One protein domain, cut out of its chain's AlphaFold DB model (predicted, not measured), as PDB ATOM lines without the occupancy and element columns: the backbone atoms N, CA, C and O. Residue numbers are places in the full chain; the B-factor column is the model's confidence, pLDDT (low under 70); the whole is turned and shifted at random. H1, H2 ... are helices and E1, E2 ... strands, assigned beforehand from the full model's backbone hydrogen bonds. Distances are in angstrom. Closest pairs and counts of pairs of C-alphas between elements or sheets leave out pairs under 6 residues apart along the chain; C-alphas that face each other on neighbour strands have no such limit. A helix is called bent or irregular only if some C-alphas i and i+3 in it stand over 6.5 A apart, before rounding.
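AT A GLANCE: This is residues 110 to 178 and 195 to 281 of the 289 residues of an uncharacterized protein of Periconia macrospinosa (UniProt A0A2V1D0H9). Helix H5 makes the core of this model, with H2 and H9 side by side with it, a triangle of three helices in which H5 runs opposite to both; H7 crosses H5 and H9, and H3 and H4 lie at opposite ends of the longest axis. The printed part has 156 residues, with ten named helices and one named strand in the order H1, H2, E1, H3, H4, H5, H6, H7, H8, H9, H10, and its class is mostly helix. It is compact, with a radius of gyration of the C-alphas of 15.3 A and spans of 47 by 34 by 29 A.

IN THESE COORDINATES: Find C-alpha 112 at (24.778, 145.819, 23.562), where H1, residues 112 to 118, begins; H1 is irregular, with C-alphas 114 and 117 7.2 A apart. H2, residues 121 to 138, runs 25.6 A. Next come strand E1, residues 153 to 156, which pairs with no named strand, and H3, residues 164 to 172. Beyond the cut look for H4, residues 195 to 201, then H5, residues 207 to 221, which starts at (15.348, 159.368, 10.973) and runs 20.8 A. H6, residues 225 to 228, H7, residues 236 to 245, and H8, residues 249 to 252, follow. H9, residues 256 to 268, runs 18.1 A, and H10, residues 273 to 279, ends at (29.377, 163.312, 1.810); H10 is irregular, with C-alphas 274 and 277 7.1 A apart.

HOW THE PARTS SIT: Start at the hub, H5, which touches five helices. It touches H9 at a shallow tilt of 24 degrees, opposite ways, the closest C-alphas being those of Gly 213 and Cys 265, 5.1 A apart. It touches H2 at a shallow tilt of 9 degrees, opposite ways, closest at Ala 128 and Leu 216, whose C-alphas are 6.0 A apart. H7 touches it at a steep tilt of 53 degrees, closest at the C-alphas of Val 214 and Ala 240, 5.9 A. H8 touches residues 217 to 221 of H5, and H6 only just touches residues 214 to 218, with 3 pairs of C-alphas within 8 A. Look outward: H3 only just touches H2, with 3 such pairs, and the closest C-alphas of E1 and H3, Phe 156 and Ala 170, are 5.3 A apart. Residues 110 to 111 and 175 to 176 form short antiparallel pairings with E1. H1 is close to H5 but not clearly touching, as is H10 to H9; H4 touches no helix. In H2, H3, H4, H5 and H7 every O i to N i+4 pair is within hydrogen-bond range; H9 has 8 of 9, H1 1 of 3 with 2 of 4 O i to N i+3 pairs, H10 0 of 3 with 1 of 4, and H6 and H8 are too short for such a pair.

THE WHOLE: The two C-alphas farthest apart are those of Ser 163 and Tyr 200, 47.8 A. Residues 179 to 194 are not printed, and C-alphas 178 and 195 are 21.4 A apart across the cut. The link from H2 to E1, 14 residues, is long. Look for pLDDT under 70 at residues 158 to 162, 178, 230 to 232 and 272 to 281; the mean of the printed part is 81.2.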
ATOM      1  N   ARG A 110      22.624 139.003  24.594       74.94
ATOM      2  CA  ARG A 110      22.718 140.210  25.428       74.94
ATOM      3  C   ARG A 110      22.614 141.488  24.602       74.94
ATOM      4  O   ARG A 110      23.394 141.653  23.662       74.94
ATOM      5  N   PRO A 111      21.712 142.417  24.975       82.25
ATOM      6  CA  PRO A 111      21.684 143.750  24.400       82.25
ATOM      7  C   PRO A 111      23.010 144.465  24.614       82.25
ATOM      8  O   PRO A 111      23.539 144.498  25.731       82.25
ATOM      9  N   VAL A 112      23.504 145.096  23.552       82.56
ATOM     10  CA  VAL A 112      24.778 145.819  23.562       82.56
ATOM     11  C   VAL A 112      24.803 146.897  24.648       82.56
ATOM     12  O   VAL A 112      25.822 147.065  25.314       82.56
ATOM     13  N   GLY A 113      23.672 147.562  24.905       80.06
ATOM     14  CA  GLY A 113      23.556 148.583  25.951       80.06
ATOM     15  C   GLY A 113      24.052 148.122  27.328       80.06
ATOM     16  O   GLY A 113      24.708 148.885  28.029       80.06
ATOM     17  N   SER A 114      23.838 146.849  27.682       80.06
ATOM     18  CA  SER A 114      24.241 146.302  28.988       80.06
ATOM     19  C   SER A 114      25.742 146.026  29.121       80.06
ATOM     20  O   SER A 114      26.258 145.924  30.233       80.06
ATOM     21  N   ILE A 115      26.461 145.925  28.000       83.75
ATOM     22  CA  ILE A 115      27.898 145.633  27.981       83.75
ATOM     23  C   ILE A 115      28.750 146.878  27.719       83.75
ATOM     24  O   ILE A 115      29.940 146.857  28.021       83.75
ATOM     25  N   LEU A 116      28.166 147.980  27.222       84.69
ATOM     26  CA  LEU A 116      28.897 149.201  26.847       84.69
ATOM     27  C   LEU A 116      29.818 149.731  27.953       84.69
ATOM     28  O   LEU A 116      30.914 150.203  27.652       84.69
ATOM     29  N   ALA A 117      29.401 149.642  29.216       83.31
ATOM     30  CA  ALA A 117      30.196 150.100  30.353       83.31
ATOM     31  C   ALA A 117      31.487 149.282  30.559       83.31
ATOM     32  O   ALA A 117      32.485 149.834  31.021       83.31
ATOM     33  N   LYS A 118      31.479 147.995  30.186       82.62
ATOM     34  CA  LYS A 118      32.594 147.048  30.366       82.62
ATOM     35  C   LYS A 118      33.615 147.091  29.223       82.62
ATOM     36  O   LYS A 118      34.710 146.556  29.355       82.62
ATOM     37  N   LEU A 119      33.265 147.700  28.090       84.19
ATOM     38  CA  LEU A 119      34.106 147.700  26.896       84.19
ATOM     39  C   LEU A 119      35.265 148.705  26.990       84.19
ATOM     40  O   LEU A 119      35.176 149.762  27.621       84.19
ATOM     41  N   GLN A 120      36.362 148.381  26.308       87.88
ATOM     42  CA  GLN A 120      37.491 149.283  26.105       87.88
ATOM     43  C   GLN A 120      37.237 150.228  24.924       87.88
ATOM     44  O   GLN A 120      36.400 149.965  24.064       87.88
ATOM     45  N   ILE A 121      38.015 151.311  24.844       89.12
ATOM     46  CA  ILE A 121      37.870 152.351  23.810       89.12
ATOM     47  C   ILE A 121      37.940 151.762  22.392       89.12
ATOM     48  O   ILE A 121      37.140 152.132  21.536       89.12
ATOM     49  N   LEU A 122      38.861 150.824  22.144       88.88
ATOM     50  CA  LEU A 122      38.988 150.171  20.836       88.88
ATOM     51  C   LEU A 122      37.730 149.372  20.474       88.88
ATOM     52  O   LEU A 122      37.247 149.472  19.348       88.88
ATOM     53  N   HIS A 123      37.149 148.661  21.442       88.50
ATOM     54  CA  HIS A 123      35.899 147.926  21.257       88.50
ATOM     55  C   HIS A 123      34.726 148.870  20.942       88.50
ATOM     56  O   HIS A 123      33.922 148.574  20.060       88.50
ATOM     57  N   HIS A 124      34.651 150.041  21.592       89.19
ATOM     58  CA  HIS A 124      33.648 151.067  21.265       89.19
ATOM     59  C   HIS A 124      33.797 151.592  19.838       89.19
ATOM     60  O   HIS A 124      32.797 151.747  19.136       89.19
ATOM     61  N   LEU A 125      35.030 151.862  19.399       90.06
ATOM     62  CA  LEU A 125      35.303 152.356  18.049       90.06
ATOM     63  C   LEU A 125      34.956 151.317  16.985       90.06
ATOM     64  O   LEU A 125      34.296 151.655  16.001       90.06
ATOM     65  N   GLU A 126      35.356 150.064  17.188       89.50
ATOM     66  CA  GLU A 126      35.080 148.990  16.238       89.50
ATOM     67  C   GLU A 126      33.580 148.703  16.136       89.50
ATOM     68  O   GLU A 126      33.035 148.614  15.036       89.50
ATOM     69  N   MET A 127      32.883 148.658  17.273       88.06
ATOM     70  CA  MET A 127      31.432 148.512  17.303       88.06
ATOM     71  C   MET A 127      30.735 149.667  16.583       88.06
ATOM     72  O   MET A 127      29.877 149.434  15.736       88.06
ATOM     73  N   ALA A 128      31.112 150.910  16.886       90.88
ATOM     74  CA  ALA A 128      30.546 152.086  16.240       90.88
ATOM     75  C   ALA A 128      30.767 152.071  14.721       90.88
ATOM     76  O   ALA A 128      29.857 152.397  13.958       90.88
ATOM     77  N   ARG A 129      31.960 151.658  14.276       90.56
ATOM     78  CA  ARG A 129      32.305 151.528  12.858       90.56
ATOM     79  C   ARG A 129      31.456 150.460  12.173       90.56
ATOM     80  O   ARG A 129      30.875 150.741  11.125       90.56
ATOM     81  N   ARG A 130      31.365 149.260  12.754       88.12
ATOM     82  CA  ARG A 130      30.530 148.167  12.229       88.12
ATOM     83  C   ARG A 130      29.072 148.583  12.163       88.12
ATOM     84  O   ARG A 130      28.466 148.488  11.103       88.12
ATOM     85  N   LEU A 131      28.545 149.135  13.253       88.81
ATOM     86  CA  LEU A 131      27.168 149.600  13.319       88.81
ATOM     87  C   LEU A 131      26.872 150.640  12.237       88.81
ATOM     88  O   LEU A 131      25.900 150.492  11.508       88.81
ATOM     89  N   ALA A 132      27.710 151.669  12.103       89.88
ATOM     90  CA  ALA A 132      27.518 152.685  11.074       89.88
ATOM     91  C   ALA A 132      27.569 152.088   9.663       89.88
ATOM     92  O   ALA A 132      26.733 152.428   8.832       89.88
ATOM     93  N   THR A 133      28.506 151.171   9.408       87.69
ATOM     94  CA  THR A 133      28.654 150.516   8.100       87.69
ATOM     95  C   THR A 133      27.413 149.701   7.748       87.69
ATOM     96  O   THR A 133      26.836 149.894   6.681       87.69
ATOM     97  N   GLU A 134      26.959 148.835   8.656       85.88
ATOM     98  CA  GLU A 134      25.794 147.987   8.403       85.88
ATOM     99  C   GLU A 134      24.501 148.806   8.341       85.88
ATOM    100  O   GLU A 134      23.684 148.591   7.451       85.88
ATOM    101  N   MET A 135      24.328 149.811   9.204       86.19
ATOM    102  CA  MET A 135      23.145 150.677   9.163       86.19
ATOM    103  C   MET A 135      23.058 151.459   7.858       86.19
ATOM    104  O   MET A 135      21.980 151.555   7.284       86.19
ATOM    105  N   LEU A 136      24.175 151.989   7.356       85.25
ATOM    106  CA  LEU A 136      24.196 152.686   6.070       85.25
ATOM    107  C   LEU A 136      24.013 151.725   4.891       85.25
ATOM    108  O   LEU A 136      23.375 152.098   3.912       85.25
ATOM    109  N   ARG A 137      24.496 150.483   4.980       84.56
ATOM    110  CA  ARG A 137      24.271 149.466   3.943       84.56
ATOM    111  C   ARG A 137      22.810 149.016   3.882       84.56
ATOM    112  O   ARG A 137      22.247 148.924   2.796       84.56
ATOM    113  N   TYR A 138      22.191 148.766   5.034       80.00
ATOM    114  CA  TYR A 138      20.832 148.230   5.129       80.00
ATOM    115  C   TYR A 138      19.736 149.292   5.258       80.00
ATOM    116  O   TYR A 138      18.566 148.939   5.216       80.00
ATOM    117  N   HIS A 139      20.061 150.587   5.344       80.25
ATOM    118  CA  HIS A 139      19.032 151.633   5.397       80.25
ATOM    119  C   HIS A 139      17.997 151.626   4.244       80.25
ATOM    120  O   HIS A 139      16.895 152.110   4.506       80.25
ATOM    121  N   PRO A 140      18.268 151.144   3.005       77.94
ATOM    122  CA  PRO A 140      17.245 151.099   1.967       77.94
ATOM    123  C   PRO A 140      16.368 149.845   2.069       77.94
ATOM    124  O   PRO A 140      15.397 149.723   1.325       77.94
ATOM    125  N   THR A 141      16.696 148.890   2.947       76.62
ATOM    126  CA  THR A 141      15.932 147.651   3.098       76.62
ATOM    127  C   THR A 141      14.853 147.814   4.165       76.62
ATOM    128  O   THR A 141      15.015 148.526   5.155       76.62
ATOM    129  N   ALA A 142      13.741 147.098   4.002       72.00
ATOM    130  CA  ALA A 142      12.649 147.090   4.979       72.00
ATOM    131  C   ALA A 142      13.009 146.377   6.302       72.00
ATOM    132  O   ALA A 142      12.170 146.271   7.193       72.00
ATOM    133  N   TRP A 143      14.228 145.844   6.433       72.19
ATOM    134  CA  TRP A 143      14.656 145.085   7.610       72.19
ATOM    135  C   TRP A 143      15.075 145.979   8.773       72.19
ATOM    136  O   TRP A 143      15.080 145.529   9.920       72.19
ATOM    137  N   LEU A 144      15.399 147.245   8.503       74.94
ATOM    138  CA  LEU A 144      15.703 148.208   9.547       74.94
ATOM    139  C   LEU A 144      14.417 148.885  10.027       74.94
ATOM    140  O   LEU A 144      13.826 149.703   9.326       74.94
ATOM    141  N   CYS A 145      14.001 148.569  11.254       76.94
ATOM    142  CA  CYS A 145      12.886 149.260  11.895       76.94
ATOM    143  C   CYS A 145      13.197 150.767  12.007       76.94
ATOM    144  O   CYS A 145      14.246 151.110  12.557       76.94
ATOM    145  N   PRO A 146      12.310 151.685  11.572       74.81
ATOM    146  CA  PRO A 146      12.540 153.132  11.679       74.81
ATOM    147  C   PRO A 146      12.817 153.616  13.113       74.81
ATOM    148  O   PRO A 146      13.532 154.597  13.327       74.81
ATOM    149  N   ASP A 147      12.287 152.896  14.104       75.62
ATOM    150  CA  ASP A 147      12.424 153.190  15.531       75.62
ATOM    151  C   ASP A 147      13.471 152.339  16.260       75.62
ATOM    152  O   ASP A 147      13.400 152.171  17.482       75.62
ATOM    153  N   TRP A 148      14.465 151.838  15.526       84.94
ATOM    154  CA  TRP A 148      15.586 151.105  16.105       84.94
ATOM    155  C   TRP A 148      16.394 151.944  17.116       84.94
ATOM    156  O   TRP A 148      16.398 153.180  17.109       84.94
ATOM    157  N   SER A 149      17.088 151.245  18.007       85.50
ATOM    158  CA  SER A 149      17.917 151.774  19.091       85.50
ATOM    159  C   SER A 149      19.106 150.848  19.367       85.50
ATOM    160  O   SER A 149      19.130 149.710  18.899       85.50
ATOM    161  N   VAL A 150      20.084 151.290  20.168       85.50
ATOM    162  CA  VAL A 150      21.237 150.445  20.546       85.50
ATOM    163  C   VAL A 150      20.808 149.166  21.271       85.50
ATOM    164  O   VAL A 150      21.452 148.131  21.130       85.50
ATOM    165  N   ASN A 151      19.685 149.207  21.990       83.31
ATOM    166  CA  ASN A 151      19.128 148.049  22.694       83.31
ATOM    167  C   ASN A 151      18.542 146.986  21.755       83.31
ATOM    168  O   ASN A 151      18.350 145.847  22.176       83.31
ATOM    169  N   ASP A 152      18.283 147.336  20.493       81.62
ATOM    170  CA  ASP A 152      17.864 146.375  19.472       81.62
ATOM    171  C   ASP A 152      19.067 145.615  18.888       81.62
ATOM    172  O   ASP A 152      18.890 144.608  18.207       81.62
ATOM    173  N   ILE A 153      20.295 146.055  19.182       85.62
ATOM    174  CA  ILE A 153      21.534 145.380  18.800       85.62
ATOM    175  C   ILE A 153      21.965 144.470  19.940       85.62
ATOM    176  O   ILE A 153      21.929 144.841  21.116       85.62
ATOM    177  N   SER A 154      22.393 143.264  19.609       85.38
ATOM    178  CA  SER A 154      22.843 142.291  20.596       85.38
ATOM    179  C   SER A 154      24.021 141.486  20.086       85.38
ATOM    180  O   SER A 154      24.250 141.407  18.883       85.38
ATOM    181  N   CYS A 155      24.755 140.896  21.016       82.62
ATOM    182  CA  CYS A 155      25.861 139.994  20.734       82.62
ATOM    183  C   CYS A 155      25.619 138.625  21.373       82.62
ATOM    184  O   CYS A 155      24.931 138.518  22.398       82.62
ATOM    185  N   PHE A 156      26.211 137.590  20.787       80.88
ATOM    186  CA  PHE A 156      26.297 136.265  21.383       80.88
ATOM    187  C   PHE A 156      27.645 136.103  22.074       80.88
ATOM    188  O   PHE A 156      28.688 136.262  21.456       80.88
ATOM    189  N   GLY A 157      27.640 135.752  23.355       71.88
ATOM    190  CA  GLY A 157      28.883 135.466  24.063       71.88
ATOM    191  C   GLY A 157      28.738 135.599  25.566       71.88
ATOM    192  O   GLY A 157      27.794 136.214  26.072       71.88
ATOM    193  N   ASN A 158      29.686 135.012  26.285       67.62
ATOM    194  CA  ASN A 158      29.742 135.117  27.731       67.62
ATOM    195  C   ASN A 158      30.544 136.362  28.132       67.62
ATOM    196  O   ASN A 158      31.705 136.285  28.510       67.62
ATOM    197  N   VAL A 159      29.899 137.529  28.055       62.78
ATOM    198  CA  VAL A 159      30.509 138.832  28.398       62.78
ATOM    199  C   VAL A 159      30.687 139.024  29.920       62.78
ATOM    200  O   VAL A 159      31.006 140.119  30.389       62.78
ATOM    201  N   ASP A 160      30.434 137.984  30.720       64.94
ATOM    202  CA  ASP A 160      30.765 137.978  32.146       64.94
ATOM    203  C   ASP A 160      32.182 137.447  32.402       64.94
ATOM    204  O   ASP A 160      32.772 137.797  33.424       64.94
ATOM    205  N   HIS A 161      32.765 136.690  31.463       56.22
ATOM    206  CA  HIS A 161      34.182 136.346  31.494       56.22
ATOM    207  C   HIS A 161      34.984 137.450  30.800       56.22
ATOM    208  O   HIS A 161      34.776 137.803  29.645       56.22
ATOM    209  N   THR A 162      35.851 138.087  31.578       61.69
ATOM    210  CA  THR A 162      36.534 139.348  31.273       61.69
ATOM    211  C   THR A 162      37.775 139.182  30.392       61.69
ATOM    212  O   THR A 162      38.713 139.967  30.532       61.69
ATOM    213  N   SER A 163      37.844 138.163  29.530       75.88
ATOM    214  CA  SER A 163      38.940 138.091  28.557       75.88
ATOM    215  C   SER A 163      38.634 139.013  27.370       75.88
ATOM    216  O   SER A 163      37.477 139.196  26.976       75.88
ATOM    217  N   ASN A 164      39.661 139.654  26.810       76.19
ATOM    218  CA  ASN A 164      39.468 140.503  25.630       76.19
ATOM    219  C   ASN A 164      39.083 139.657  24.410       76.19
ATOM    220  O   ASN A 164      38.376 140.131  23.522       76.19
ATOM    221  N   GLU A 165      39.519 138.405  24.382       80.00
ATOM    222  CA  GLU A 165      39.224 137.411  23.361       80.00
ATOM    223  C   GLU A 165      37.721 137.092  23.324       80.00
ATOM    224  O   GLU A 165      37.116 137.192  22.255       80.00
ATOM    225  N   ASP A 166      37.097 136.846  24.481       79.06
ATOM    226  CA  ASP A 166      35.652 136.579  24.587       79.06
ATOM    227  C   ASP A 166      34.817 137.786  24.135       79.06
ATOM    228  O   ASP A 166      33.792 137.646  23.460       79.06
ATOM    229  N   ILE A 167      35.265 139.000  24.474       80.31
ATOM    230  CA  ILE A 167      34.616 140.243  24.038       80.31
ATOM    231  C   ILE A 167      34.730 140.394  22.519       80.31
ATOM    232  O   ILE A 167      33.753 140.759  21.864       80.31
ATOM    233  N   ASN A 168      35.897 140.109  21.945       81.62
ATOM    234  CA  ASN A 168      36.103 140.195  20.505       81.62
ATOM    235  C   ASN A 168      35.261 139.163  19.744       81.62
ATOM    236  O   ASN A 168      34.645 139.532  18.742       81.62
ATOM    237  N   GLU A 169      35.158 137.920  20.228       82.06
ATOM    238  CA  GLU A 169      34.241 136.915  19.665       82.06
ATOM    239  C   GLU A 169      32.786 137.404  19.750       82.06
ATOM    240  O   GLU A 169      32.045 137.357  18.765       82.06
ATOM    241  N   ALA A 170      32.386 137.980  20.888       79.94
ATOM    242  CA  ALA A 170      31.041 138.519  21.047       79.94
ATOM    243  C   ALA A 170      30.749 139.673  20.073       79.94
ATOM    244  O   ALA A 170      29.685 139.718  19.457       79.94
ATOM    245  N   LEU A 171      31.693 140.588  19.851       80.69
ATOM    246  CA  LEU A 171      31.519 141.702  18.909       80.69
ATOM    247  C   LEU A 171      31.515 141.267  17.436       80.69
ATOM    248  O   LEU A 171      31.022 142.004  16.577       80.69
ATOM    249  N   GLN A 172      32.032 140.077  17.119       81.69
ATOM    250  CA  GLN A 172      31.881 139.496  15.785       81.69
ATOM    251  C   GLN A 172      30.451 139.038  15.507       81.69
ATOM    252  O   GLN A 172      30.030 139.035  14.353       81.69
ATOM    253  N   THR A 173      29.687 138.743  16.552       82.06
ATOM    254  CA  THR A 173      28.307 138.269  16.463       82.06
ATOM    255  C   THR A 173      27.305 139.390  16.738       82.06
ATOM    256  O   THR A 173      26.317 139.211  17.443       82.06
ATOM    257  N   LEU A 174      27.556 140.598  16.222       83.50
ATOM    258  CA  LEU A 174      26.584 141.688  16.330       83.50
ATOM    259  C   LEU A 174      25.370 141.397  15.444       83.50
ATOM    260  O   LEU A 174      25.478 141.319  14.221       83.50
ATOM    261  N   HIS A 175      24.203 141.298  16.068       82.31
ATOM    262  CA  HIS A 175      22.933 141.063  15.399       82.31
ATOM    263  C   HIS A 175      21.957 142.190  15.693       82.31
ATOM    264  O   HIS A 175      21.784 142.613  16.839       82.31
ATOM    265  N   LEU A 176      21.291 142.651  14.640       79.56
ATOM    266  CA  LEU A 176      20.146 143.533  14.760       79.56
ATOM    267  C   LEU A 176      18.893 142.689  14.991       79.56
ATOM    268  O   LEU A 176      18.575 141.798  14.205       79.56
ATOM    269  N   SER A 177      18.169 142.984  16.064       71.56
ATOM    270  CA  SER A 177      16.911 142.319  16.372       71.56
ATOM    271  C   SER A 177      15.828 142.776  15.404       71.56
ATOM    272  O   SER A 177      15.317 143.889  15.502       71.56
ATOM    273  N   THR A 178      15.396 141.887  14.519       61.94
ATOM    274  CA  THR A 178      14.184 142.056  13.713       61.94
ATOM    275  C   THR A 178      12.985 141.527  14.495       61.94
ATOM    276  O   THR A 178      12.311 140.582  14.088       61.94
ATOM    277  N   GLU A 195       6.049 161.672  11.649       73.12
ATOM    278  CA  GLU A 195       7.133 162.035  10.741       73.12
ATOM    279  C   GLU A 195       7.036 163.508  10.338       73.12
ATOM    280  O   GLU A 195       8.057 164.175  10.156       73.12
ATOM    281  N   ASN A 196       5.815 164.054  10.290       77.50
ATOM    282  CA  ASN A 196       5.598 165.467  10.029       77.50
ATOM    283  C   ASN A 196       6.104 166.323  11.193       77.50
ATOM    284  O   ASN A 196       6.829 167.290  10.960       77.50
ATOM    285  N   GLN A 197       5.823 165.961  12.445       81.12
ATOM    286  CA  GLN A 197       6.381 166.680  13.597       81.12
ATOM    287  C   GLN A 197       7.911 166.611  13.619       81.12
ATOM    288  O   GLN A 197       8.571 167.635  13.797       81.12
ATOM    289  N   LEU A 198       8.500 165.439  13.364       82.31
ATOM    290  CA  LEU A 198       9.955 165.284  13.266       82.31
ATOM    291  C   LEU A 198      10.563 166.193  12.195       82.31
ATOM    292  O   LEU A 198      11.557 166.882  12.445       82.31
ATOM    293  N   LYS A 199       9.941 166.237  11.019       83.94
ATOM    294  CA  LYS A 199      10.404 167.017   9.875       83.94
ATOM    295  C   LYS A 199      10.232 168.520  10.072       83.94
ATOM    296  O   LYS A 199      11.175 169.264   9.799       83.94
ATOM    297  N   TYR A 200       9.054 168.963  10.508       82.31
ATOM    298  CA  TYR A 200       8.685 170.379  10.561       82.31
ATOM    299  C   TYR A 200       9.083 171.054  11.877       82.31
ATOM    300  O   TYR A 200       9.548 172.189  11.836       82.31
ATOM    301  N   LEU A 201       8.976 170.371  13.023       81.31
ATOM    302  CA  LEU A 201       9.318 170.957  14.329       81.31
ATOM    303  C   LEU A 201      10.794 170.766  14.686       81.31
ATOM    304  O   LEU A 201      11.415 171.653  15.267       81.31
ATOM    305  N   TYR A 202      11.371 169.611  14.344       82.31
ATOM    306  CA  TYR A 202      12.718 169.232  14.791       82.31
ATOM    307  C   TYR A 202      13.764 169.206  13.667       82.31
ATOM    308  O   TYR A 202      14.964 169.022  13.925       82.31
ATOM    309  N   GLY A 203      13.328 169.401  12.417       85.31
ATOM    310  CA  GLY A 203      14.195 169.388  11.242       85.31
ATOM    311  C   GLY A 203      14.861 168.030  11.004       85.31
ATOM    312  O   GLY A 203      15.984 167.986  10.509       85.31
ATOM    313  N   ILE A 204      14.223 166.930  11.409       87.50
ATOM    314  CA  ILE A 204      14.712 165.560  11.220       87.50
ATOM    315  C   ILE A 204      13.997 164.986   9.997       87.50
ATOM    316  O   ILE A 204      12.823 164.644  10.052       87.50
ATOM    317  N   ARG A 205      14.711 164.927   8.874       86.69
ATOM    318  CA  ARG A 205      14.224 164.429   7.579       86.69
ATOM    319  C   ARG A 205      14.689 163.008   7.278       86.69
ATOM    320  O   ARG A 205      14.030 162.308   6.523       86.69
ATOM    321  N   ASN A 206      15.818 162.599   7.849       87.25
ATOM    322  CA  ASN A 206      16.331 161.238   7.787       87.25
ATOM    323  C   ASN A 206      16.455 160.701   9.220       87.25
ATOM    324  O   ASN A 206      17.405 161.013   9.946       87.25
ATOM    325  N   LEU A 207      15.442 159.930   9.629       86.25
ATOM    326  CA  LEU A 207      15.348 159.368  10.973       86.25
ATOM    327  C   LEU A 207      16.460 158.347  11.227       86.25
ATOM    328  O   LEU A 207      17.057 158.374  12.298       86.25
ATOM    329  N   THR A 208      16.808 157.524  10.236       87.31
ATOM    330  CA  THR A 208      17.873 156.520  10.349       87.31
ATOM    331  C   THR A 208      19.210 157.146  10.731       87.31
ATOM    332  O   THR A 208      19.850 156.690  11.673       87.31
ATOM    333  N   LEU A 209      19.607 158.241  10.073       89.88
ATOM    334  CA  LEU A 209      20.824 158.976  10.429       89.88
ATOM    335  C   LEU A 209      20.729 159.645  11.800       89.88
ATOM    336  O   LEU A 209      21.717 159.682  12.532       89.88
ATOM    337  N   ALA A 210      19.557 160.168  12.169       90.88
ATOM    338  CA  ALA A 210      19.362 160.736  13.499       90.88
ATOM    339  C   ALA A 210      19.523 159.667  14.590       90.88
ATOM    340  O   ALA A 210      20.221 159.907  15.574       90.88
ATOM    341  N   LYS A 211      18.927 158.483  14.403       90.62
ATOM    342  CA  LYS A 211      19.048 157.336  15.315       90.62
ATOM    343  C   LYS A 211      20.474 156.791  15.330       90.62
ATOM    344  O   LYS A 211      20.990 156.535  16.411       90.62
ATOM    345  N   LEU A 212      21.156 156.733  14.183       92.19
ATOM    346  CA  LEU A 212      22.576 156.376  14.119       92.19
ATOM    347  C   LEU A 212      23.432 157.364  14.917       92.19
ATOM    348  O   LEU A 212      24.280 156.952  15.698       92.19
ATOM    349  N   GLY A 213      23.179 158.667  14.782       93.31
ATOM    350  CA  GLY A 213      23.850 159.690  15.580       93.31
ATOM    351  C   GLY A 213      23.618 159.518  17.084       93.31
ATOM    352  O   GLY A 213      24.558 159.677  17.863       93.31
ATOM    353  N   VAL A 214      22.393 159.165  17.497       92.75
ATOM    354  CA  VAL A 214      22.069 158.844  18.899       92.75
ATOM    355  C   VAL A 214      22.837 157.601  19.344       92.75
ATOM    356  O   VAL A 214      23.509 157.654  20.365       92.75
ATOM    357  N   ALA A 215      22.823 156.531  18.552       92.44
ATOM    358  CA  ALA A 215      23.506 155.283  18.867       92.44
ATOM    359  C   ALA A 215      25.023 155.460  19.011       92.44
ATOM    360  O   ALA A 215      25.621 154.972  19.964       92.44
ATOM    361  N   LEU A 216      25.655 156.213  18.105       93.81
ATOM    362  CA  LEU A 216      27.072 156.564  18.210       93.81
ATOM    363  C   LEU A 216      27.352 157.382  19.481       93.81
ATOM    364  O   LEU A 216      28.358 157.175  20.151       93.81
ATOM    365  N   LEU A 217      26.459 158.298  19.858       93.25
ATOM    366  CA  LEU A 217      26.616 159.036  21.106       93.25
ATOM    367  C   LEU A 217      26.492 158.118  22.334       93.25
ATOM    368  O   LEU A 217      27.318 158.218  23.236       93.25
ATOM    369  N   GLU A 218      25.513 157.213  22.354       91.94
ATOM    370  CA  GLU A 218      25.298 156.245  23.440       91.94
ATOM    371  C   GLU A 218      26.491 155.293  23.593       91.94
ATOM    372  O   GLU A 218      27.005 155.114  24.699       91.94
ATOM    373  N   ILE A 219      27.006 154.754  22.480       91.12
ATOM    374  CA  ILE A 219      28.225 153.933  22.456       91.12
ATOM    375  C   ILE A 219      29.408 154.736  23.000       91.12
ATOM    376  O   ILE A 219      30.155 154.246  23.847       91.12
ATOM    377  N   GLY A 220      29.571 155.977  22.541       89.56
ATOM    378  CA  GLY A 220      30.722 156.786  22.910       89.56
ATOM    379  C   GLY A 220      30.705 157.282  24.357       89.56
ATOM    380  O   GLY A 220      31.748 157.378  25.004       89.56
ATOM    381  N   CYS A 221      29.520 157.568  24.892       88.81
ATOM    382  CA  CYS A 221      29.322 157.969  26.282       88.81
ATOM    383  C   CYS A 221      29.086 156.785  27.231       88.81
ATOM    384  O   CYS A 221      29.050 156.995  28.442       88.81
ATOM    385  N   ARG A 222      28.970 155.561  26.699       89.50
ATOM    386  CA  ARG A 222      28.741 154.309  27.440       89.50
ATOM    387  C   ARG A 222      27.461 154.309  28.282       89.50
ATOM    388  O   ARG A 222      27.414 153.648  29.317       89.50
ATOM    389  N   LYS A 223      26.459 155.087  27.873       85.88
ATOM    390  CA  LYS A 223      25.204 155.309  28.603       85.88
ATOM    391  C   LYS A 223      24.054 155.511  27.628       85.88
ATOM    392  O   LYS A 223      24.273 156.062  26.549       85.88
ATOM    393  N   ASP A 224      22.846 155.113  28.022       85.31
ATOM    394  CA  ASP A 224      21.638 155.436  27.253       85.31
ATOM    395  C   ASP A 224      21.415 156.956  27.257       85.31
ATOM    396  O   ASP A 224      21.729 157.665  28.221       85.31
ATOM    397  N   ILE A 225      20.857 157.471  26.165       84.44
ATOM    398  CA  ILE A 225      20.550 158.890  26.022       84.44
ATOM    399  C   ILE A 225      19.634 159.408  27.141       84.44
ATOM    400  O   ILE A 225      19.758 160.570  27.527       84.44
ATOM    401  N   THR A 226      18.752 158.564  27.690       81.81
ATOM    402  CA  THR A 226      17.851 158.937  28.792       81.81
ATOM    403  C   THR A 226      18.588 159.189  30.100       81.81
ATOM    404  O   THR A 226      18.107 159.947  30.933       81.81
ATOM    405  N   GLU A 227      19.750 158.566  30.296       80.94
ATOM    406  CA  GLU A 227      20.593 158.810  31.470       80.94
ATOM    407  C   GLU A 227      21.476 160.050  31.290       80.94
ATOM    408  O   GLU A 227      21.857 160.698  32.262       80.94
ATOM    409  N   LEU A 228      21.827 160.376  30.042       77.69
ATOM    410  CA  LEU A 228      22.696 161.507  29.708       77.69
ATOM    411  C   LEU A 228      21.961 162.851  29.703       77.69
ATOM    412  O   LEU A 228      22.562 163.876  30.021       77.69
ATOM    413  N   ASP A 229      20.682 162.861  29.335       77.69
ATOM    414  CA  ASP A 229      19.824 164.043  29.401       77.69
ATOM    415  C   ASP A 229      18.660 163.757  30.348       77.69
ATOM    416  O   ASP A 229      17.625 163.234  29.947       77.69
ATOM    417  N   ALA A 230      18.815 164.160  31.613       64.12
ATOM    418  CA  ALA A 230      17.728 164.155  32.597       64.12
ATOM    419  C   ALA A 230      16.593 165.143  32.236       64.12
ATOM    420  O   ALA A 230      15.565 165.206  32.911       64.12
ATOM    421  N   GLY A 231      16.778 165.948  31.184       63.66
ATOM    422  CA  GLY A 231      15.751 166.822  30.643       63.66
ATOM    423  C   GLY A 231      14.672 166.041  29.896       63.66
ATOM    424  O   GLY A 231      14.947 165.125  29.128       63.66
ATOM    425  N   ARG A 232      13.414 166.462  30.055       66.44
ATOM    426  CA  ARG A 232      12.265 165.910  29.323       66.44
ATOM    427  C   ARG A 232      12.223 166.452  27.886       66.44
ATOM    428  O   ARG A 232      11.281 167.139  27.500       66.44
ATOM    429  N   ALA A 233      13.275 166.213  27.105       74.12
ATOM    430  CA  ALA A 233      13.279 166.600  25.702       74.12
ATOM    431  C   ALA A 233      12.220 165.790  24.932       74.12
ATOM    432  O   ALA A 233      12.015 164.607  25.214       74.12
ATOM    433  N   PRO A 234      11.569 166.388  23.923       73.56
ATOM    434  CA  PRO A 234      10.492 165.725  23.194       73.56
ATOM    435  C   PRO A 234      10.979 164.565  22.311       73.56
ATOM    436  O   PRO A 234      10.191 163.693  21.954       73.56
ATOM    437  N   HIS A 235      12.268 164.536  21.946       82.94
ATOM    438  CA  HIS A 235      12.835 163.485  21.105       82.94
ATOM    439  C   HIS A 235      14.320 163.231  21.409       82.94
ATOM    440  O   HIS A 235      15.099 164.174  21.571       82.94
ATOM    441  N   ARG A 236      14.742 161.956  21.375       86.06
ATOM    442  CA  ARG A 236      16.120 161.510  21.684       86.06
ATOM    443  C   ARG A 236      17.194 162.211  20.843       86.06
ATOM    444  O   ARG A 236      18.260 162.551  21.344       86.06
ATOM    445  N   ALA A 237      16.911 162.492  19.570       86.69
ATOM    446  CA  ALA A 237      17.848 163.210  18.700       86.69
ATOM    447  C   ALA A 237      18.089 164.670  19.136       86.69
ATOM    448  O   ALA A 237      19.166 165.211  18.890       86.69
ATOM    449  N   ILE A 238      17.114 165.312  19.790       87.06
ATOM    450  CA  ILE A 238      17.272 166.672  20.321       87.06
ATOM    451  C   ILE A 238      18.143 166.648  21.577       87.06
ATOM    452  O   ILE A 238      19.099 167.424  21.654       87.06
ATOM    453  N   SER A 239      17.898 165.702  22.490       89.31
ATOM    454  CA  SER A 239      18.790 165.431  23.627       89.31
ATOM    455  C   SER A 239      20.224 165.191  23.167       89.31
ATOM    456  O   SER A 239      21.155 165.825  23.658       89.31
ATOM    457  N   ALA A 240      20.411 164.355  22.143       89.56
ATOM    458  CA  ALA A 240      21.735 164.056  21.609       89.56
ATOM    459  C   ALA A 240      22.442 165.285  21.022       89.56
ATOM    460  O   ALA A 240      23.629 165.494  21.284       89.56
ATOM    461  N   ARG A 241      21.727 166.146  20.282       89.44
ATOM    462  CA  ARG A 241      22.278 167.422  19.789       89.44
ATOM    463  C   ARG A 241      22.711 168.328  20.945       89.44
ATOM    464  O   ARG A 241      23.807 168.881  20.895       89.44
ATOM    465  N   LYS A 242      21.888 168.447  21.991       88.88
ATOM    466  CA  LYS A 242      22.196 169.236  23.196       88.88
ATOM    467  C   LYS A 242      23.454 168.714  23.897       88.88
ATOM    468  O   LYS A 242      24.367 169.495  24.160       88.88
ATOM    469  N   ILE A 243      23.542 167.402  24.118       88.56
ATOM    470  CA  ILE A 243      24.717 166.759  24.722       88.56
ATOM    471  C   ILE A 243      25.968 167.021  23.870       88.56
ATOM    472  O   ILE A 243      26.986 167.466  24.393       88.56
ATOM    473  N   LEU A 244      25.903 166.837  22.548       88.06
ATOM    474  CA  LEU A 244      27.040 167.067  21.644       88.06
ATOM    475  C   LEU A 244      27.552 168.514  21.625       88.06
ATOM    476  O   LEU A 244      28.746 168.737  21.368       88.06
ATOM    477  N   SER A 245      26.669 169.484  21.865       86.06
ATOM    478  CA  SER A 245      27.036 170.893  22.032       86.06
ATOM    479  C   SER A 245      27.811 171.123  23.330       86.06
ATOM    480  O   SER A 245      28.787 171.869  23.322       86.06
ATOM    481  N   GLY A 246      27.454 170.407  24.401       82.88
ATOM    482  CA  GLY A 246      28.139 170.440  25.698       82.88
ATOM    483  C   GLY A 246      29.521 169.772  25.735       82.88
ATOM    484  O   GLY A 246      30.196 169.860  26.752       82.88
ATOM    485  N   ARG A 247      29.966 169.134  24.639       78.00
ATOM    486  CA  ARG A 247      31.283 168.465  24.503       78.00
ATOM    487  C   ARG A 247      31.585 167.478  25.652       78.00
ATOM    488  O   ARG A 247      32.492 167.719  26.445       78.00
ATOM    489  N   PRO A 248      30.874 166.343  25.726       80.75
ATOM    490  CA  PRO A 248      31.051 165.375  26.804       80.75
ATOM    491  C   PRO A 248      32.475 164.807  26.818       80.75
ATOM    492  O   PRO A 248      32.967 164.330  25.794       80.75
ATOM    493  N   LEU A 249      33.113 164.816  27.994       81.25
ATOM    494  CA  LEU A 249      34.504 164.382  28.191       81.25
ATOM    495  C   LEU A 249      34.751 162.948  27.699       81.25
ATOM    496  O   LEU A 249      35.753 162.689  27.041       81.25
ATOM    497  N   LEU A 250      33.803 162.035  27.935       83.94
ATOM    498  CA  LEU A 250      33.898 160.638  27.487       83.94
ATOM    499  C   LEU A 250      33.994 160.510  25.962       83.94
ATOM    500  O   LEU A 250      34.719 159.664  25.451       83.94
ATOM    501  N   LEU A 251      33.322 161.396  25.227       85.81
ATOM    502  CA  LEU A 251      33.357 161.398  23.767       85.81
ATOM    503  C   LEU A 251      34.675 161.976  23.226       85.81
ATOM    504  O   LEU A 251      35.099 161.625  22.128       85.81
ATOM    505  N   VAL A 252      35.343 162.844  23.996       86.62
ATOM    506  CA  VAL A 252      36.670 163.385  23.653       86.62
ATOM    507  C   VAL A 252      37.731 162.284  23.646       86.62
ATOM    508  O   VAL A 252      38.616 162.325  22.791       86.62
ATOM    509  N   LEU A 253      37.593 161.264  24.500       86.75
ATOM    510  CA  LEU A 253      38.498 160.106  24.546       86.75
ATOM    511  C   LEU A 253      38.495 159.282  23.247       86.75
ATOM    512  O   LEU A 253      39.497 158.655  22.918       86.75
ATOM    513  N   LEU A 254      37.400 159.311  22.482       86.44
ATOM    514  CA  LEU A 254      37.271 158.613  21.191       86.44
ATOM    515  C   LEU A 254      37.852 159.416  20.017       86.44
ATOM    516  O   LEU A 254      37.911 158.940  18.884       86.44
ATOM    517  N   GLY A 255      38.291 160.648  20.281       88.38
ATOM    518  CA  GLY A 255      38.963 161.505  19.319       88.38
ATOM    519  C   GLY A 255      38.035 162.401  18.496       88.38
ATOM    520  O   GLY A 255      36.829 162.194  18.338       88.38
ATOM    521  N   ARG A 256      38.634 163.445  17.910       88.69
ATOM    522  CA  ARG A 256      37.910 164.497  17.171       88.69
ATOM    523  C   ARG A 256      37.174 163.971  15.937       88.69
ATOM    524  O   ARG A 256      36.119 164.501  15.594       88.69
ATOM    525  N   LYS A 257      37.713 162.938  15.278       89.50
ATOM    526  CA  LYS A 257      37.094 162.321  14.094       89.50
ATOM    527  C   LYS A 257      35.762 161.661  14.452       89.50
ATOM    528  O   LYS A 257      34.789 161.875  13.738       89.50
ATOM    529  N   TYR A 258      35.703 160.960  15.586       91.56
ATOM    530  CA  TYR A 258      34.473 160.354  16.092       91.56
ATOM    531  C   TYR A 258      33.398 161.414  16.340       91.56
ATOM    532  O   TYR A 258      32.326 161.365  15.745       91.56
ATOM    533  N   ILE A 259      33.737 162.457  17.107       90.56
ATOM    534  CA  ILE A 259      32.832 163.581  17.393       90.56
ATOM    535  C   ILE A 259      32.322 164.228  16.098       90.56
ATOM    536  O   ILE A 259      31.142 164.572  15.990       90.56
ATOM    537  N   LYS A 260      33.207 164.416  15.110       91.00
ATOM    538  CA  LYS A 260      32.846 164.986  13.808       91.00
ATOM    539  C   LYS A 260      31.825 164.105  13.089       91.00
ATOM    540  O   LYS A 260      30.831 164.645  12.612       91.00
ATOM    541  N   LEU A 261      32.026 162.787  13.054       90.62
ATOM    542  CA  LEU A 261      31.100 161.836  12.433       90.62
ATOM    543  C   LEU A 261      29.740 161.813  13.137       90.62
ATOM    544  O   LEU A 261      28.709 161.923  12.474       90.62
ATOM    545  N   THR A 262      29.715 161.770  14.473       92.00
ATOM    546  CA  THR A 262      28.460 161.818  15.240       92.00
ATOM    547  C   THR A 262      27.688 163.112  14.951       92.00
ATOM    548  O   THR A 262      26.482 163.083  14.713       92.00
ATOM    549  N   ARG A 263      28.376 164.263  14.883       91.19
ATOM    550  CA  ARG A 263      27.759 165.545  14.489       91.19
ATOM    551  C   ARG A 263      27.280 165.545  13.040       91.19
ATOM    552  O   ARG A 263      26.224 166.111  12.756       91.19
ATOM    553  N   GLN A 264      28.035 164.921  12.138       91.19
ATOM    554  CA  GLN A 264      27.672 164.818  10.728       91.19
ATOM    555  C   GLN A 264      26.361 164.048  10.557       91.19
ATOM    556  O   GLN A 264      25.504 164.502   9.804       91.19
ATOM    557  N   CYS A 265      26.145 162.976  11.329       91.25
ATOM    558  CA  CYS A 265      24.887 162.222  11.325       91.25
ATOM    559  C   CYS A 265      23.679 163.132  11.596       91.25
ATOM    560  O   CYS A 265      22.700 163.093  10.861       91.25
ATOM    561  N   PHE A 266      23.760 164.025  12.588       90.75
ATOM    562  CA  PHE A 266      22.664 164.950  12.906       90.75
ATOM    563  C   PHE A 266      22.481 166.091  11.907       90.75
ATOM    564  O   PHE A 266      21.362 166.598  11.777       90.75
ATOM    565  N   ARG A 267      23.560 166.514  11.236       89.06
ATOM    566  CA  ARG A 267      23.507 167.511  10.160       89.06
ATOM    567  C   ARG A 267      22.828 166.917   8.932       89.06
ATOM    568  O   ARG A 267      21.860 167.488   8.440       89.06
ATOM    569  N   LEU A 268      23.293 165.749   8.499       88.31
ATOM    570  CA  LEU A 268      22.743 165.007   7.368       88.31
ATOM    571  C   LEU A 268      21.330 164.487   7.643       88.31
ATOM    572  O   LEU A 268      20.503 164.432   6.740       88.31
ATOM    573  N   ALA A 269      20.992 164.224   8.905       86.56
ATOM    574  CA  ALA A 269      19.617 163.940   9.294       86.56
ATOM    575  C   ALA A 269      18.642 165.075   8.931       86.56
ATOM    576  O   ALA A 269      17.454 164.816   8.774       86.56
ATOM    577  N   GLY A 270      19.112 166.323   8.801       82.94
ATOM    578  CA  GLY A 270      18.296 167.463   8.372       82.94
ATOM    579  C   GLY A 270      18.379 167.794   6.879       82.94
ATOM    580  O   GLY A 270      17.596 168.620   6.394       82.94
ATOM    581  N   THR A 271      19.292 167.179   6.123       78.25
ATOM    582  CA  THR A 271      19.437 167.422   4.680       78.25
ATOM    583  C   THR A 271      18.476 166.547   3.870       78.25
ATOM    584  O   THR A 271      17.764 165.694   4.401       78.25
ATOM    585  N   ARG A 272      18.359 166.828   2.565       61.66
ATOM    586  CA  ARG A 272      17.550 165.997   1.663       61.66
ATOM    587  C   ARG A 272      18.287 164.667   1.401       61.66
ATOM    588  O   ARG A 272      19.503 164.715   1.219       61.66
ATOM    589  N   PRO A 273      17.578 163.522   1.309       56.84
ATOM    590  CA  PRO A 273      18.178 162.185   1.184       56.84
ATOM    591  C   PRO A 273      19.226 162.047   0.070       56.84
ATOM    592  O   PRO A 273      20.240 161.384   0.254       56.84
ATOM    593  N   LEU A 274      19.022 162.742  -1.052       50.22
ATOM    594  CA  LEU A 274      19.871 162.661  -2.245       50.22
ATOM    595  C   LEU A 274      21.317 163.157  -2.048       50.22
ATOM    596  O   LEU A 274      22.163 162.826  -2.863       50.22
ATOM    597  N   ARG A 275      21.627 163.922  -0.989       49.59
ATOM    598  CA  ARG A 275      22.991 164.445  -0.740       49.59
ATOM    599  C   ARG A 275      23.803 163.652   0.286       49.59
ATOM    600  O   ARG A 275      24.937 164.006   0.576       49.59
ATOM    601  N   VAL A 276      23.220 162.618   0.890       52.53
ATOM    602  CA  VAL A 276      23.864 161.888   1.996       52.53
ATOM    603  C   VAL A 276      25.022 161.012   1.501       52.53
ATOM    604  O   VAL A 276      26.029 160.906   2.192       52.53
ATOM    605  N   PHE A 277      24.905 160.415   0.312       50.00
ATOM    606  CA  PHE A 277      25.894 159.455  -0.198       50.00
ATOM    607  C   PHE A 277      27.202 160.100  -0.651       50.00
ATOM    608  O   PHE A 277      28.264 159.539  -0.398       50.00
ATOM    609  N   GLU A 278      27.140 161.298  -1.233       48.53
ATOM    610  CA  GLU A 278      28.337 162.028  -1.674       48.53
ATOM    611  C   GLU A 278      29.216 162.462  -0.491       48.53
ATOM    612  O   GLU A 278      30.440 162.435  -0.579       48.53
ATOM    613  N   GLU A 279      28.619 162.813   0.654       52.06
ATOM    614  CA  GLU A 279      29.377 163.312   1.810       52.06
ATOM    615  C   GLU A 279      30.038 162.213   2.660       52.06
ATOM    616  O   GLU A 279      30.945 162.514   3.441       52.06
ATOM    617  N   PHE A 280      29.608 160.952   2.535       51.50
ATOM    618  CA  PHE A 280      30.212 159.834   3.272       51.50
ATOM    619  C   PHE A 280      31.377 159.157   2.536       51.50
ATOM    620  O   PHE A 280      32.046 158.329   3.152       51.50
ATOM    621  N   GLY A 281      31.668 159.532   1.283       44.22
ATOM    622  CA  GLY A 281      32.851 159.047   0.561       44.22
ATOM    623  C   GLY A 281      32.890 157.526   0.389       44.22
ATOM    624  O   GLY A 281      33.958 156.929   0.484       44.22
TER     625      GLY A 281